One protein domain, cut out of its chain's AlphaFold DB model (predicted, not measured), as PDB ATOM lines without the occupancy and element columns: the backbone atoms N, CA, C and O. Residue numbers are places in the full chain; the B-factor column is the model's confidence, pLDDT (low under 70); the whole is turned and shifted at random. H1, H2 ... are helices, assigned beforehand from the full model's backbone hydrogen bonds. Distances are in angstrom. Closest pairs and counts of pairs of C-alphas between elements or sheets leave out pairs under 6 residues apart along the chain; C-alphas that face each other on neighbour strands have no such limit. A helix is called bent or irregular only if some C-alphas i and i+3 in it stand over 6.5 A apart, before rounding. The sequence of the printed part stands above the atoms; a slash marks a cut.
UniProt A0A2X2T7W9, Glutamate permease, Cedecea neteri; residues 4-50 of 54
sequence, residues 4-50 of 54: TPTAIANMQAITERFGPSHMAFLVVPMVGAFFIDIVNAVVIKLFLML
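This is residues 4 to 50 of the 54 residues of the protein "Glutamate permease" of Cedecea neteri (UniProt A0A2X2T7W9). A long, bent but nearly straight helix, H2, makes the length of a rod, and shorter H1 folds back along its first arm, H2a, as a helical hairpin. Residues 34 to 50, with the second arm, H2b, stick out. The printed part has 47 residues with two named helices, H1 then H2, and no named strand: all helix. It is extended, with a radius of gyration of the C-alphas of 15.0 A and spans of 47 by 16 by 14 A.

H2, residues 22 to 48, was assigned as one helix by its hydrogen bonds but is bent: C-alphas 32 and 35 are 6.6 A apart. Its arms H2a, residues 22 to 32, and H2b, residues 35 to 48, stand at a shallow tilt of 20 degrees. H1, residues 4 to 18, touches H2a, the closest C-alphas being those of Ala 7 and Val 28, 7.0 A apart. This hairpin runs opposite ways at a shallow tilt of 26 degrees. H1 and H2b are apart. O i to N i+4 pairs are within hydrogen-bond range throughout H2b, in 10 of 11 in H1 and 6 of 7 in H2a.

H2a measures 16.0 A, H2b 20.1 A, ending at C-alpha 48 (-1.080, -15.699, 29.212). H1, 20.7 A, begins at C-alpha 4 (23.315, -1.348, 25.319).

The farthest C-alphas, of Gly 19 and Leu 50, are 47.1 A apart. The printed part has no cut, the link H1 to H2 is tight, and no printed residue is under 70 in pLDDT.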
ATOM      1  N   THR A   4      22.617  -2.599  24.991       76.94
ATOM      2  CA  THR A   4      23.315  -1.348  25.319       76.94
ATOM      3  C   THR A   4      24.685  -1.197  24.635       76.94
ATOM      4  O   THR A   4      24.919  -0.155  24.026       76.94
ATOM      5  N   PRO A   5      25.605  -2.188  24.657       77.12
ATOM      6  CA  PRO A   5      26.882  -2.063  23.946       77.12
ATOM      7  C   PRO A   5      26.731  -2.052  22.417       77.12
ATOM      8  O   PRO A   5      27.482  -1.347  21.749       77.12
ATOM      9  N   THR A   6      25.754  -2.768  21.848       82.06
ATOM     10  CA  THR A   6      25.490  -2.727  20.396       82.06
ATOM     11  C   THR A   6      24.916  -1.384  19.959       82.06
ATOM     12  O   THR A   6      25.336  -0.832  18.943       82.06
ATOM     13  N   ALA A   7      24.008  -0.819  20.755       79.81
ATOM     14  CA  ALA A   7      23.514   0.542  20.592       79.81
ATOM     15  C   ALA A   7      24.643   1.581  20.583       79.81
ATOM     16  O   ALA A   7      24.710   2.405  19.673       79.81
ATOM     17  N   ILE A   8      25.541   1.531  21.571       79.94
ATOM     18  CA  ILE A   8      26.657   2.480  21.688       79.94
ATOM     19  C   ILE A   8      27.624   2.331  20.506       79.94
ATOM     20  O   ILE A   8      28.043   3.341  19.943       79.94
ATOM     21  N   ALA A   9      27.922   1.102  20.076       83.75
ATOM     22  CA  ALA A   9      28.757   0.859  18.900       83.75
ATOM     23  C   ALA A   9      28.140   1.446  17.614       83.75
ATOM     24  O   ALA A   9      28.831   2.120  16.850       83.75
ATOM     25  N   ASN A  10      26.829   1.276  17.400       80.81
ATOM     26  CA  ASN A  10      26.129   1.896  16.266       80.81
ATOM     27  C   ASN A  10      26.132   3.427  16.349       80.81
ATOM     28  O   ASN A  10      26.336   4.110  15.347       80.81
ATOM     29  N   MET A  11      25.933   3.972  17.547       81.56
ATOM     30  CA  MET A  11      25.972   5.411  17.788       81.56
ATOM     31  C   MET A  11      27.360   6.005  17.514       81.56
ATOM     32  O   MET A  11      27.444   7.101  16.958       81.56
ATOM     33  N   GLN A  12      28.439   5.285  17.837       80.25
ATOM     34  CA  GLN A  12      29.813   5.681  17.500       80.25
ATOM     35  C   GLN A  12      30.051   5.678  15.985       80.25
ATOM     36  O   GLN A  12      30.505   6.689  15.450       80.25
ATOM     37  N   ALA A  13      29.656   4.612  15.281       82.06
ATOM     38  CA  ALA A  13      29.800   4.516  13.825       82.06
ATOM     39  C   ALA A  13      29.002   5.600  13.070       82.06
ATOM     40  O   ALA A  13      29.470   6.154  12.075       82.06
ATOM     41  N   ILE A  14      27.797   5.942  13.547       80.44
ATOM     42  CA  ILE A  14      26.985   7.028  12.972       80.44
ATOM     43  C   ILE A  14      27.614   8.397  13.258       80.44
ATOM     44  O   ILE A  14      27.663   9.243  12.364       80.44
ATOM     45  N   THR A  15      28.127   8.609  14.473       81.56
ATOM     46  CA  THR A  15      28.773   9.870  14.872       81.56
ATOM     47  C   THR A  15      30.025  10.156  14.041       81.56
ATOM     48  O   THR A  15      30.245  11.301  13.655       81.56
ATOM     49  N   GLU A  16      30.808   9.129  13.703       80.56
ATOM     50  CA  GLU A  16      32.013   9.258  12.869       80.56
ATOM     51  C   GLU A  16      31.693   9.728  11.437       80.56
ATOM     52  O   GLU A  16      32.491  10.424  10.813       80.56
ATOM     53  N   ARG A  17      30.497   9.401  10.927       79.12
ATOM     54  CA  ARG A  17      30.088   9.699   9.546       79.12
ATOM     55  C   ARG A  17      29.194  10.936   9.401       79.12
ATOM     56  O   ARG A  17      29.223  11.569   8.349       79.12
ATOM     57  N   PHE A  18      28.402  11.278  10.422       78.88
ATOM     58  CA  PHE A  18      27.386  12.346  10.368       78.88
ATOM     59  C   PHE A  18      27.496  13.393  11.493       78.88
ATOM     60  O   PHE A  18      26.733  14.358  11.500       78.88
ATOM     61  N   GLY A  19      28.444  13.241  12.421       76.88
ATOM     62  CA  GLY A  19      28.582  14.103  13.597       76.88
ATOM     63  C   GLY A  19      27.712  13.667  14.790       76.88
ATOM     64  O   GLY A  19      26.787  12.863  14.640       76.88
ATOM     65  N   PRO A  20      28.017  14.151  16.010       77.44
ATOM     66  CA  PRO A  20      27.401  13.659  17.242       77.44
ATOM     67  C   PRO A  20      25.949  14.122  17.407       77.44
ATOM     68  O   PRO A  20      25.645  15.311  17.312       77.44
ATOM     69  N   SER A  21      25.054  13.188  17.750       76.88
ATOM     70  CA  SER A  21      23.649  13.475  18.065       76.88
ATOM     71  C   SER A  21      23.302  13.082  19.502       76.88
ATOM     72  O   SER A  21      23.074  11.915  19.824       76.88
ATOM     73  N   HIS A  22      23.223  14.090  20.374       73.31
ATOM     74  CA  HIS A  22      22.866  13.938  21.788       73.31
ATOM     75  C   HIS A  22      21.438  13.401  21.985       73.31
ATOM     76  O   HIS A  22      21.181  12.648  22.922       73.31
ATOM     77  N   MET A  23      20.519  13.727  21.069       76.94
ATOM     78  CA  MET A  23      19.139  13.227  21.097       76.94
ATOM     79  C   MET A  23      19.088  11.710  20.918       76.94
ATOM     80  O   MET A  23      18.380  11.023  21.649       76.94
ATOM     81  N   ALA A  24      19.875  11.166  19.989       75.75
ATOM     82  CA  ALA A  24      19.906   9.729  19.761       75.75
ATOM     83  C   ALA A  24      20.543   8.979  20.951       75.75
ATOM     84  O   ALA A  24      20.083   7.896  21.305       75.75
ATOM     85  N   PHE A  25      21.503   9.589  21.661       76.06
ATOM     86  CA  PHE A  25      22.088   9.008  22.880       76.06
ATOM     87  C   PHE A  25      21.102   8.923  24.054       76.06
ATOM     88  O   PHE A  25      21.237   8.031  24.886       76.06
ATOM     89  N   LEU A  26      20.106   9.815  24.116       81.44
ATOM     90  CA  LEU A  26      19.039   9.781  25.123       81.44
ATOM     91  C   LEU A  26      17.903   8.826  24.740       81.44
ATOM     92  O   LEU A  26      17.376   8.113  25.591       81.44
ATOM     93  N   VAL A  27      17.526   8.785  23.460       83.00
ATOM     94  CA  VAL A  27      16.404   7.957  22.986       83.00
ATOM     95  C   VAL A  27      16.714   6.466  23.097       83.00
ATOM     96  O   VAL A  27      15.850   5.690  23.502       83.00
ATOM     97  N   VAL A  28      17.941   6.051  22.789       84.06
ATOM     98  CA  VAL A  28      18.321   4.634  22.791       84.06
ATOM     99  C   VAL A  28      18.152   3.946  24.159       84.06
ATOM    100  O   VAL A  28      17.507   2.897  24.192       84.06
ATOM    101  N   PRO A  29      18.643   4.486  25.293       81.62
ATOM    102  CA  PRO A  29      18.385   3.895  26.604       81.62
ATOM    103  C   PRO A  29      16.911   3.988  27.018       81.62
ATOM    104  O   PRO A  29      16.399   3.036  27.601       81.62
ATOM    105  N   MET A  30      16.193   5.069  26.678       86.31
ATOM    106  CA  MET A  30      14.753   5.158  26.965       86.31
ATOM    107  C   MET A  30      13.965   4.046  26.259       86.31
ATOM    108  O   MET A  30      13.144   3.377  26.884       86.31
ATOM    109  N   VAL A  31      14.232   3.800  24.974       85.50
ATOM    110  CA  VAL A  31      13.552   2.750  24.199       85.50
ATOM    111  C   VAL A  31      14.018   1.355  24.606       85.50
ATOM    112  O   VAL A  31      13.191   0.468  24.812       85.50
ATOM    113  N   GLY A  32      15.330   1.164  24.751       78.62
ATOM    114  CA  GLY A  32      15.934  -0.143  25.001       78.62
ATOM    115  C   GLY A  32      15.756  -0.673  26.422       78.62
ATOM    116  O   GLY A  32      15.741  -1.889  26.591       78.62
ATOM    117  N   ALA A  33      15.622   0.200  27.425       82.44
ATOM    118  CA  ALA A  33      15.434  -0.211  28.818       82.44
ATOM    119  C   ALA A  33      13.993  -0.003  29.297       82.44
ATOM    120  O   ALA A  33      13.392  -0.923  29.828       82.44
ATOM    121  N   PHE A  34      13.408   1.178  29.094       84.50
ATOM    122  CA  PHE A  34      12.125   1.508  29.722       84.50
ATOM    123  C   PHE A  34      10.912   1.065  28.896       84.50
ATOM    124  O   PHE A  34      10.038   0.354  29.390       84.50
ATOM    125  N   PHE A  35      10.840   1.461  27.621       88.06
ATOM    126  CA  PHE A  35       9.681   1.115  26.788       88.06
ATOM    127  C   PHE A  35       9.572  -0.390  26.539       88.06
ATOM    128  O   PHE A  35       8.462  -0.923  26.463       88.06
ATOM    129  N   ILE A  36      10.712  -1.076  26.444       88.44
ATOM    130  CA  ILE A  36      10.746  -2.519  26.226       88.44
ATOM    131  C   ILE A  36      10.102  -3.281  27.384       88.44
ATOM    132  O   ILE A  36       9.352  -4.214  27.120       88.44
ATOM    133  N   ASP A  37      10.284  -2.840  28.631       89.75
ATOM    134  CA  ASP A  37       9.691  -3.493  29.803       89.75
ATOM    135  C   ASP A  37       8.159  -3.417  29.783       89.75
ATOM    136  O   ASP A  37       7.477  -4.411  30.045       89.75
ATOM    137  N   ILE A  38       7.604  -2.263  29.399       91.75
ATOM    138  CA  ILE A  38       6.151  -2.065  29.278       91.75
ATOM    139  C   ILE A  38       5.581  -2.975  28.189       91.75
ATOM    140  O   ILE A  38       4.596  -3.678  28.421       91.75
ATOM    141  N   VAL A  39       6.200  -2.978  27.006       93.75
ATOM    142  CA  VAL A  39       5.754  -3.816  25.886       93.75
ATOM    143  C   VAL A  39       5.825  -5.288  26.273       93.75
ATOM    144  O   VAL A  39       4.868  -6.022  26.038       93.75
ATOM    145  N   ASN A  40       6.905  -5.714  26.924       91.62
ATOM    146  CA  ASN A  40       7.070  -7.102  27.335       91.62
ATOM    147  C   ASN A  40       6.014  -7.504  28.376       91.62
ATOM    148  O   ASN A  40       5.376  -8.545  28.233       91.62
ATOM    149  N   ALA A  41       5.743  -6.655  29.374       92.25
ATOM    150  CA  ALA A  41       4.697  -6.901  30.367       92.25
ATOM    151  C   ALA A  41       3.298  -7.024  29.734       92.25
ATOM    152  O   ALA A  41       2.515  -7.892  30.127       92.25
ATOM    153  N   VAL A  42       2.989  -6.183  28.741       94.06
ATOM    154  CA  VAL A  42       1.720  -6.225  27.995       94.06
ATOM    155  C   VAL A  42       1.624  -7.492  27.148       94.06
ATOM    156  O   VAL A  42       0.622  -8.200  27.232       94.06
ATOM    157  N   VAL A  43       2.661  -7.805  26.367       93.38
ATOM    158  CA  VAL A  43       2.692  -8.984  25.490       93.38
ATOM    159  C   VAL A  43       2.578 -10.265  26.309       93.38
ATOM    160  O   VAL A  43       1.753 -11.111  25.980       93.38
ATOM    161  N   ILE A  44       3.324 -10.389  27.410       92.75
ATOM    162  CA  ILE A  44       3.258 -11.562  28.293       92.75
ATOM    163  C   ILE A  44       1.865 -11.691  28.919       92.75
ATOM    164  O   ILE A  44       1.294 -12.780  28.888       92.75
ATOM    165  N   LYS A  45       1.279 -10.602  29.440       89.06
ATOM    166  CA  LYS A  45      -0.088 -10.643  29.992       89.06
ATOM    167  C   LYS A  45      -1.117 -11.082  28.957       89.06
ATOM    168  O   LYS A  45      -1.956 -11.921  29.268       89.06
ATOM    169  N   LEU A  46      -1.062 -10.529  27.746       89.44
ATOM    170  CA  LEU A  46      -1.980 -10.892  26.666       89.44
ATOM    171  C   LEU A  46      -1.793 -12.345  26.227       89.44
ATOM    172  O   LEU A  46      -2.777 -13.043  25.995       89.44
ATOM    173  N   PHE A  47      -0.546 -12.810  26.149       89.44
ATOM    174  CA  PHE A  47      -0.236 -14.182  25.765       89.44
ATOM    175  C   PHE A  47      -0.701 -15.194  26.821       89.44
ATOM    176  O   PHE A  47      -1.258 -16.226  26.466       89.44
ATOM    177  N   LEU A  48      -0.554 -14.878  28.112       88.50
ATOM    178  CA  LEU A  48      -1.080 -15.699  29.212       88.50
ATOM    179  C   LEU A  48      -2.613 -15.692  29.288       88.50
ATOM    180  O   LEU A  48      -3.206 -16.654  29.756       88.50
ATOM    181  N   MET A  49      -3.260 -14.618  28.834       85.62
ATOM    182  CA  MET A  49      -4.721 -14.497  28.815       85.62
ATOM    183  C   MET A  49      -5.369 -15.273  27.653       85.62
ATOM    184  O   MET A  49      -6.593 -15.391  27.592       85.62
ATOM    185  N   LEU A  50      -4.568 -15.802  26.724       84.94
ATOM    186  CA  LEU A  50      -5.052 -16.616  25.615       84.94
ATOM    187  C   LEU A  50      -5.553 -17.978  26.144       84.94
ATOM    188  O   LEU A  50      -4.870 -18.600  26.956       84.94
TER     189      LEU A  50